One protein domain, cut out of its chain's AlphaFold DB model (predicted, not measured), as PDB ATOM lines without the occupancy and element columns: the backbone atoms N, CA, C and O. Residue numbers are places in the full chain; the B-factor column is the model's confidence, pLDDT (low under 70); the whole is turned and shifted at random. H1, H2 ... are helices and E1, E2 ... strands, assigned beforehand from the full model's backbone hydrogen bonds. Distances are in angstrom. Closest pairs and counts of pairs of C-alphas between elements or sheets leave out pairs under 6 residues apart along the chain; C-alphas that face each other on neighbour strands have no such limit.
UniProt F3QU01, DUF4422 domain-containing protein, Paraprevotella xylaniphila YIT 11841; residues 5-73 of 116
ATOM      1  N   THR A   5      38.991 -53.889  37.552       94.56
ATOM      2  CA  THR A   5      39.668 -53.152  38.620       94.56
ATOM      3  C   THR A   5      38.637 -52.611  39.592       94.56
ATOM      4  O   THR A   5      37.689 -51.940  39.188       94.56
ATOM      5  N   ILE A   6      38.807 -52.915  40.874       94.31
ATOM      6  CA  ILE A   6      37.956 -52.431  41.955       94.31
ATOM      7  C   ILE A   6      38.767 -51.437  42.782       94.31
ATOM      8  O   ILE A   6      39.851 -51.749  43.269       94.31
ATOM      9  N   TRP A   7      38.232 -50.234  42.936       96.44
ATOM     10  CA  TRP A   7      38.832 -49.179  43.734       96.44
ATOM     11  C   TRP A   7      38.228 -49.155  45.135       96.44
ATOM     12  O   TRP A   7      37.014 -49.037  45.307       96.44
ATOM     13  N   CYS A   8      39.089 -49.262  46.138       96.19
ATOM     14  CA  CYS A   8      38.739 -49.253  47.545       96.19
ATOM     15  C   CYS A   8      39.057 -47.899  48.165       96.19
ATOM     16  O   CYS A   8      40.222 -47.585  48.418       96.19
ATOM     17  N   THR A   9      38.026 -47.118  48.459       97.12
ATOM     18  CA  THR A   9      38.204 -45.804  49.074       97.12
ATOM     19  C   THR A   9      38.416 -45.944  50.582       97.12
ATOM     20  O   THR A   9      37.598 -46.553  51.280       97.12
ATOM     21  N   TYR A  10      39.506 -45.368  51.089       96.69
ATOM     22  CA  TYR A  10      39.825 -45.232  52.513       96.69
ATOM     23  C   TYR A  10      40.183 -43.771  52.841       96.69
ATOM     24  O   TYR A  10      40.293 -42.936  51.945       96.69
ATOM     25  N   HIS A  11      40.311 -43.434  54.124       94.94
ATOM     26  CA  HIS A  11      40.481 -42.048  54.591       94.94
ATOM     27  C   HIS A  11      41.602 -41.863  55.620       94.94
ATOM     28  O   HIS A  11      42.049 -40.743  55.855       94.94
ATOM     29  N   LYS A  12      42.036 -42.931  56.289       95.06
ATOM     30  CA  LYS A  12      43.138 -42.871  57.253       95.06
ATOM     31  C   LYS A  12      44.030 -44.089  57.110       95.06
ATOM     32  O   LYS A  12      43.526 -45.178  56.842       95.06
ATOM     33  N   ASP A  13      45.327 -43.916  57.311       95.88
ATOM     34  CA  ASP A  13      46.297 -44.981  57.051       95.88
ATOM     35  C   ASP A  13      46.143 -46.140  58.048       95.88
ATOM     36  O   ASP A  13      46.326 -47.299  57.682       95.88
ATOM     37  N   GLU A  14      45.649 -45.878  59.263       96.62
ATOM     38  CA  GLU A  14      45.352 -46.920  60.254       96.62
ATOM     39  C   GLU A  14      44.265 -47.892  59.765       96.62
ATOM     40  O   GLU A  14      44.221 -49.051  60.182       96.62
ATOM     41  N   GLN A  15      43.399 -47.455  58.842       95.25
ATOM     42  CA  GLN A  15      42.351 -48.301  58.268       95.25
ATOM     43  C   GLN A  15      42.931 -49.425  57.411       95.25
ATOM     44  O   GLN A  15      42.302 -50.479  57.304       95.25
ATOM     45  N   ILE A  16      44.123 -49.230  56.836       95.31
ATOM     46  CA  ILE A  16      44.804 -50.255  56.044       95.31
ATOM     47  C   ILE A  16      45.061 -51.477  56.921       95.31
ATOM     48  O   ILE A  16      44.646 -52.585  56.583       95.31
ATOM     49  N   GLN A  17      45.651 -51.262  58.096       95.81
ATOM     50  CA  GLN A  17      45.942 -52.340  59.032       95.81
ATOM     51  C   GLN A  17      44.666 -52.853  59.717       95.81
ATOM     52  O   GLN A  17      44.465 -54.063  59.810       95.81
ATOM     53  N   GLN A  18      43.759 -51.957  60.126       96.44
ATOM     54  CA  GLN A  18      42.517 -52.314  60.822       96.44
ATOM     55  C   GLN A  18      41.591 -53.217  59.991       96.44
ATOM     56  O   GLN A  18      40.939 -54.101  60.542       96.44
ATOM     57  N   PHE A  19      41.502 -52.984  58.677       94.19
ATOM     58  CA  PHE A  19      40.600 -53.722  57.785       94.19
ATOM     59  C   PHE A  19      41.322 -54.712  56.865       94.19
ATOM     60  O   PHE A  19      40.668 -55.320  56.008       94.19
ATOM     61  N   GLY A  20      42.638 -54.884  57.042       94.38
ATOM     62  CA  GLY A  20      43.473 -55.741  56.200       94.38
ATOM     63  C   GLY A  20      43.354 -55.367  54.724       94.38
ATOM     64  O   GLY A  20      43.039 -56.222  53.894       94.38
ATOM     65  N   LEU A  21      43.482 -54.074  54.417       94.31
ATOM     66  CA  LEU A  21      43.418 -53.569  53.050       94.31
ATOM     67  C   LEU A  21      44.733 -53.894  52.347       94.31
ATOM     68  O   LEU A  21      45.803 -53.525  52.823       94.31
ATOM     69  N   LEU A  22      44.639 -54.584  51.217       93.19
ATOM     70  CA  LEU A  22      45.778 -54.979  50.402       93.19
ATOM     71  C   LEU A  22      45.437 -54.708  48.941       93.19
ATOM     72  O   LEU A  22      44.290 -54.889  48.523       93.19
ATOM     73  N   GLU A  23      46.431 -54.256  48.187       94.50
ATOM     74  CA  GLU A  23      46.342 -54.207  46.732       94.50
ATOM     75  C   GLU A  23      46.705 -55.566  46.139       94.50
ATOM     76  O   GLU A  23      47.593 -56.256  46.637       94.50
ATOM     77  N   ASP A  24      46.031 -55.930  45.053       92.38
ATOM     78  CA  ASP A  24      46.309 -57.144  44.284       92.38
ATOM     79  C   ASP A  24      46.067 -56.885  42.785       92.38
ATOM     80  O   ASP A  24      46.063 -55.739  42.336       92.38
ATOM     81  N   ASP A  25      45.896 -57.909  41.952       90.88
ATOM     82  CA  ASP A  25      45.664 -57.690  40.520       90.88
ATOM     83  C   ASP A  25      44.324 -57.000  40.209       90.88
ATOM     84  O   ASP A  25      44.218 -56.295  39.195       90.88
ATOM     85  N   VAL A  26      43.337 -57.134  41.098       91.56
ATOM     86  CA  VAL A  26      41.965 -56.632  40.966       91.56
ATOM     87  C   VAL A  26      41.737 -55.377  41.814       91.56
ATOM     88  O   VAL A  26      41.121 -54.430  41.329       91.56
ATOM     89  N   MET A  27      42.218 -55.339  43.055       93.88
ATOM     90  CA  MET A  27      41.979 -54.270  44.024       93.88
ATOM     91  C   MET A  27      43.068 -53.196  44.022       93.88
ATOM     92  O   MET A  27      44.269 -53.478  44.012       93.88
ATOM     93  N   ARG A  28      42.628 -51.938  44.078       96.12
ATOM     94  CA  ARG A  28      43.459 -50.734  44.217       96.12
ATOM     95  C   ARG A  28      42.953 -49.894  45.378       96.12
ATOM     96  O   ARG A  28      41.743 -49.727  45.519       96.12
ATOM     97  N   LEU A  29      43.846 -49.380  46.214       97.06
ATOM     98  CA  LEU A  29      43.477 -48.517  47.329       97.06
ATOM     99  C   LEU A  29      43.508 -47.055  46.881       97.06
ATOM    100  O   LEU A  29      44.381 -46.635  46.129       97.06
ATOM    101  N   PHE A  30      42.549 -46.264  47.353       97.44
ATOM    102  CA  PHE A  30      42.499 -44.833  47.081       97.44
ATOM    103  C   PHE A  30      42.198 -44.051  48.351       97.44
ATOM    104  O   PHE A  30      41.158 -44.257  48.986       97.44
ATOM    105  N   LYS A  31      43.087 -43.124  48.705       97.38
ATOM    106  CA  LYS A  31      42.910 -42.251  49.862       97.38
ATOM    107  C   LYS A  31      41.988 -41.093  49.483       97.38
ATOM    108  O   LYS A  31      42.420 -40.091  48.926       97.38
ATOM    109  N   GLY A  32      40.694 -41.242  49.757       96.31
ATOM    110  CA  GLY A  32      39.647 -40.329  49.284       96.31
ATOM    111  C   GLY A  32      39.799 -38.886  49.765       96.31
ATOM    112  O   GLY A  32      39.341 -37.969  49.099       96.31
ATOM    113  N   ASN A  33      40.459 -38.668  50.902       95.50
ATOM    114  CA  ASN A  33      40.710 -37.345  51.475       95.50
ATOM    115  C   ASN A  33      42.107 -36.783  51.165       95.50
ATOM    116  O   ASN A  33      42.465 -35.749  51.724       95.50
ATOM    117  N   ASP A  34      42.900 -37.444  50.321       96.81
ATOM    118  CA  ASP A  34      44.209 -36.932  49.928       96.81
ATOM    119  C   ASP A  34      44.062 -35.868  48.836       96.81
ATOM    120  O   ASP A  34      43.774 -36.183  47.683       96.81
ATOM    121  N   THR A  35      44.228 -34.597  49.193       95.50
ATOM    122  CA  THR A  35      44.161 -33.476  48.244       95.50
ATOM    123  C   THR A  35      45.476 -33.228  47.503       95.50
ATOM    124  O   THR A  35      45.503 -32.381  46.617       95.50
ATOM    125  N   GLY A  36      46.561 -33.913  47.881       95.50
ATOM    126  CA  GLY A  36      47.885 -33.782  47.268       95.50
ATOM    127  C   GLY A  36      48.125 -34.736  46.098       95.50
ATOM    128  O   GLY A  36      49.212 -34.721  45.526       95.50
ATOM    129  N   ILE A  37      47.138 -35.565  45.749       95.19
ATOM    130  CA  ILE A  37      47.249 -36.507  44.639       95.19
ATOM    131  C   ILE A  37      47.390 -35.775  43.297       95.19
ATOM    132  O   ILE A  37      46.670 -34.815  43.013       95.19
ATOM    133  N   GLU A  38      48.320 -36.242  42.464       96.19
ATOM    134  CA  GLU A  38      48.506 -35.728  41.107       96.19
ATOM    135  C   GLU A  38      47.285 -36.021  40.222       96.19
ATOM    136  O   GLU A  38      46.633 -37.051  40.368       96.19
ATOM    137  N   GLY A  39      46.998 -35.133  39.267       95.75
ATOM    138  CA  GLY A  39      45.854 -35.263  38.361       95.75
ATOM    139  C   GLY A  39      44.587 -34.549  38.840       95.75
ATOM    140  O   GLY A  39      44.540 -33.922  39.901       95.75
ATOM    141  N   GLU A  40      43.535 -34.606  38.022       97.69
ATOM    142  CA  GLU A  40      42.272 -33.920  38.311       97.69
ATOM    143  C   GLU A  40      41.507 -34.679  39.408       97.69
ATOM    144  O   GLU A  40      41.205 -35.869  39.267       97.69
ATOM    145  N   ASN A  41      41.199 -34.006  40.522       97.75
ATOM    146  CA  ASN A  41      40.545 -34.617  41.676       97.75
ATOM    147  C   ASN A  41      39.580 -33.656  42.387       97.75
ATOM    148  O   ASN A  41      39.695 -32.434  42.302       97.75
ATOM    149  N   ILE A  42      38.632 -34.236  43.127       97.94
ATOM    150  CA  ILE A  42      37.678 -33.518  43.989       97.94
ATOM    151  C   ILE A  42      37.776 -33.999  45.443       97.94
ATOM    152  O   ILE A  42      36.791 -33.993  46.180       97.94
ATOM    153  N   ASN A  43      38.963 -34.433  45.879       97.31
ATOM    154  CA  ASN A  43      39.158 -35.084  47.181       97.31
ATOM    155  C   ASN A  43      38.859 -34.153  48.372       97.31
ATOM    156  O   ASN A  43      38.465 -34.610  49.445       97.31
ATOM    157  N   HIS A  44      38.926 -32.834  48.165       96.75
ATOM    158  CA  HIS A  44      38.473 -31.830  49.133       96.75
ATOM    159  C   HIS A  44      36.968 -31.937  49.460       96.75
ATOM    160  O   HIS A  44      36.530 -31.463  50.507       96.75
ATOM    161  N   LEU A  45      36.175 -32.603  48.611       96.75
ATOM    162  CA  LEU A  45      34.750 -32.870  48.820       96.75
ATOM    163  C   LEU A  45      34.462 -34.272  49.384       96.75
ATOM    164  O   LEU A  45      33.295 -34.645  49.525       96.75
ATOM    165  N   ASN A  46      35.485 -35.050  49.751       94.75
ATOM    166  CA  ASN A  46      35.320 -36.386  50.336       94.75
ATOM    167  C   ASN A  46      34.337 -36.450  51.523       94.75
ATOM    168  O   ASN A  46      33.566 -37.407  51.566       94.75
ATOM    169  N   PRO A  47      34.265 -35.458  52.441       93.06
ATOM    170  CA  PRO A  47      33.263 -35.461  53.514       93.06
ATOM    171  C   PRO A  47      31.806 -35.509  53.029       93.06
ATOM    172  O   PRO A  47      30.935 -35.947  53.774       93.06
ATOM    173  N   PHE A  48      31.540 -35.069  51.796       93.56
ATOM    174  CA  PHE A  48      30.200 -35.004  51.208       93.56
ATOM    175  C   PHE A  48      29.943 -36.125  50.197       93.56
ATOM    176  O   PHE A  48      28.822 -36.614  50.097       93.56
ATOM    177  N   TYR A  49      30.975 -36.534  49.455       93.19
ATOM    178  CA  TYR A  49      30.840 -37.438  48.309       93.19
ATOM    179  C   TYR A  49      31.408 -38.841  48.540       93.19
ATOM    180  O   TYR A  49      31.102 -39.741  47.761       93.19
ATOM    181  N   SER A  50      32.188 -39.057  49.607       90.56
ATOM    182  CA  SER A  50      32.765 -40.366  49.953       90.56
ATOM    183  C   SER A  50      33.399 -41.049  48.724       90.56
ATOM    184  O   SER A  50      34.227 -40.437  48.059       90.56
ATOM    185  N   GLU A  51      33.013 -42.274  48.362       92.69
ATOM    186  CA  GLU A  51      33.597 -43.065  47.265       92.69
ATOM    187  C   GLU A  51      33.463 -42.417  45.876       92.69
ATOM    188  O   GLU A  51      34.206 -42.765  44.954       92.69
ATOM    189  N   ILE A  52      32.562 -41.441  45.706       95.94
ATOM    190  CA  ILE A  52      32.396 -40.724  44.433       95.94
ATOM    191  C   ILE A  52      33.660 -39.928  44.074       95.94
ATOM    192  O   ILE A  52      33.950 -39.777  42.888       95.94
ATOM    193  N   VAL A  53      34.463 -39.479  45.049       97.50
ATOM    194  CA  VAL A  53      35.736 -38.791  44.748       97.50
ATOM    195  C   VAL A  53      36.716 -39.713  44.018       97.50
ATOM    196  O   VAL A  53      37.405 -39.286  43.093       97.50
ATOM    197  N   THR A  54      36.711 -41.005  44.356       97.81
ATOM    198  CA  THR A  54      37.515 -42.030  43.683       97.81
ATOM    199  C   THR A  54      37.005 -42.300  42.275       97.81
ATOM    200  O   THR A  54      37.802 -42.388  41.343       97.81
ATOM    201  N   LEU A  55      35.683 -42.380  42.089       97.06
ATOM    202  CA  LEU A  55      35.083 -42.505  40.757       97.06
ATOM    203  C   LEU A  55      35.466 -41.329  39.866       97.06
ATOM    204  O   LEU A  55      35.900 -41.535  38.733       97.06
ATOM    205  N   TYR A  56      35.343 -40.108  40.384       97.69
ATOM    206  CA  TYR A  56      35.708 -38.900  39.658       97.69
ATOM    207  C   TYR A  56      37.176 -38.926  39.228       97.69
ATOM    208  O   TYR A  56      37.468 -38.689  38.058       97.69
ATOM    209  N   TYR A  57      38.085 -39.277  40.141       98.12
ATOM    210  CA  TYR A  57      39.509 -39.397  39.839       98.12
ATOM    211  C   TYR A  57      39.776 -40.412  38.719       98.12
ATOM    212  O   TYR A  57      40.481 -40.111  37.757       98.12
ATOM    213  N   VAL A  58      39.172 -41.599  38.804       97.25
ATOM    214  CA  VAL A  58      39.318 -42.656  37.790       97.25
ATOM    215  C   VAL A  58      38.809 -42.195  36.426       97.25
ATOM    216  O   VAL A  58      39.469 -42.427  35.412       97.25
ATOM    217  N   TRP A  59      37.665 -41.510  36.399       96.50
ATOM    218  CA  TRP A  59      37.086 -40.962  35.178       96.50
ATOM    219  C   TRP A  59      37.964 -39.869  34.560       96.50
ATOM    220  O   TRP A  59      38.317 -39.962  33.384       96.50
ATOM    221  N   LYS A  60      38.329 -38.842  35.335       97.31
ATOM    222  CA  LYS A  60      39.020 -37.660  34.808       97.31
ATOM    223  C   LYS A  60      40.454 -37.919  34.383       97.31
ATOM    224  O   LYS A  60      40.910 -37.325  33.413       97.31
ATOM    225  N   ASN A  61      41.132 -38.855  35.037       97.00
ATOM    226  CA  ASN A  61      42.510 -39.209  34.703       97.00
ATOM    227  C   ASN A  61      42.594 -40.367  33.693       97.00
ATOM    228  O   ASN A  61      43.664 -40.936  33.491       97.00
ATOM    229  N   GLY A  62      41.475 -40.734  33.051       93.12
ATOM    230  CA  GLY A  62      41.456 -41.712  31.961       93.12
ATOM    231  C   GLY A  62      41.916 -43.109  32.377       93.12
ATOM    232  O   GLY A  62      42.493 -43.834  31.566       93.12
ATOM    233  N   ILE A  63      41.686 -43.503  33.634       93.81
ATOM    234  CA  ILE A  63      42.145 -44.797  34.138       93.81
ATOM    235  C   ILE A  63      41.176 -45.884  33.673       93.81
ATOM    236  O   ILE A  63      40.032 -45.964  34.121       93.81
ATOM    237  N   GLN A  64      41.639 -46.731  32.755       89.25
ATOM    238  CA  GLN A  64      40.781 -47.679  32.048       89.25
ATOM    239  C   GLN A  64      40.970 -49.131  32.495       89.25
ATOM    240  O   GLN A  64      42.079 -49.641  32.663       89.25
ATOM    241  N   SER A  65      39.843 -49.826  32.600       90.50
ATOM    242  CA  SER A  65      39.721 -51.279  32.729       90.50
ATOM    243  C   SER A  65      38.454 -51.713  31.992       90.50
ATOM    244  O   SER A  65      37.549 -50.900  31.798       90.50
ATOM    245  N   ARG A  66      38.370 -52.977  31.561       89.06
ATOM    246  CA  ARG A  66      37.172 -53.469  30.857       89.06
ATOM    247  C   ARG A  66      35.934 -53.431  31.761       89.06
ATOM    248  O   ARG A  66      34.831 -53.186  31.282       89.06
ATOM    249  N   ARG A  67      36.118 -53.656  33.062       87.94
ATOM    250  CA  ARG A  67      35.111 -53.473  34.110       87.94
ATOM    251  C   ARG A  67      35.735 -52.682  35.257       87.94
ATOM    252  O   ARG A  67      36.811 -53.048  35.726       87.94
ATOM    253  N   VAL A  68      35.040 -51.660  35.751       91.50
ATOM    254  CA  VAL A  68      35.475 -50.869  36.909       91.50
ATOM    255  C   VAL A  68      34.450 -50.965  38.037       91.50
ATOM    256  O   VAL A  68      33.247 -50.878  37.797       91.50
ATOM    257  N   GLY A  69      34.926 -51.173  39.262       91.94
ATOM    258  CA  GLY A  69      34.112 -51.209  40.474       91.94
ATOM    259  C   GLY A  69      34.632 -50.247  41.539       91.94
ATOM    260  O   GLY A  69      35.800 -49.868  41.524       91.94
ATOM    261  N   PHE A  70      33.766 -49.884  42.483       94.12
ATOM    262  CA  PHE A  70      34.088 -48.994  43.601       94.12
ATOM    263  C   PHE A  70      33.499 -49.565  44.892       94.12
ATOM    264  O   PHE A  70      32.369 -50.057  44.890       94.12
ATOM    265  N   CYS A  71      34.248 -49.515  45.991       92.81
ATOM    266  CA  CYS A  71      33.757 -49.925  47.304       92.81
ATOM    267  C   CYS A  71      34.417 -49.161  48.456       92.81
ATOM    268  O   CYS A  71      35.545 -48.684  48.356       92.81
ATOM    269  N   HIS A  72      33.725 -49.126  49.593       93.25
ATOM    270  CA  HIS A  72      34.241 -48.582  50.845       93.25
ATOM    271  C   HIS A  72      35.237 -49.538  51.515       93.25
ATOM    272  O   HIS A  72      35.005 -50.750  51.533       93.25
ATOM    273  N   TYR A  73      36.236 -49.014  52.232       93.94
ATOM    274  CA  TYR A  73      37.185 -49.822  53.019       93.94
ATOM    275  C   TYR A  73      36.527 -50.822  53.996       93.94
ATOM    276  O   TYR A  73      37.054 -51.908  54.236       93.94
TER     277      TYR A  73
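This is residues 5 to 73 of the 116 residues of the protein "DUF4422 domain-containing protein" of Paraprevotella xylaniphila YIT 11841 (UniProt F3QU01). A small, strongly twisted parallel sheet, order E2, E1, E3, has H3 packed over one face, H2 on H3, and H1 set off from the sheet. The 69 printed residues, mixed in class, run E1, H1, E2, H2, H3, E3. The whole is compact: radius of gyration of the C-alphas 11.4 A, spans 30, 28 and 19 A.

E1, residues 5 to 10, is parallel to E2, residues 27 to 31 (N 8 to O 28, 2.8 A), and to E3, residues 65 to 72 (N 7 to O 69, 2.8 A), both within hydrogen-bond range. H3, residues 52 to 60, is over E1, height over the sheet 8.8 A; their closest C-alphas, Thr 9 and Thr 54, are 6.6 A apart. H2, residues 43 to 49, touches H3; their closest C-alphas, Asn 43 and Val 53, are 5.6 A apart. H1, residues 14 to 19, is not on the sheet. E1, H1, E2 form a strand-helix-strand unit, parallel neighbours with a helix between; E2, H2, H3, E3 form a split one, E1 between its strands; both crossovers are right-handed. Every O i to N i+4 pair is within range in H1 and H3; H2 has 1 of 3, but 3 of 4 O i to N i+3.

E1 begins at C-alpha 5 (39.668, -53.152, 38.620) and measures 16.0 A, H3 12.1 A; E3, 19.1 A, ends at C-alpha 72 (34.241, -48.582, 50.845).

The printed part has no cut; the link E2 to H2 is long, 11 residues. No printed residue is under 70 in pLDDT.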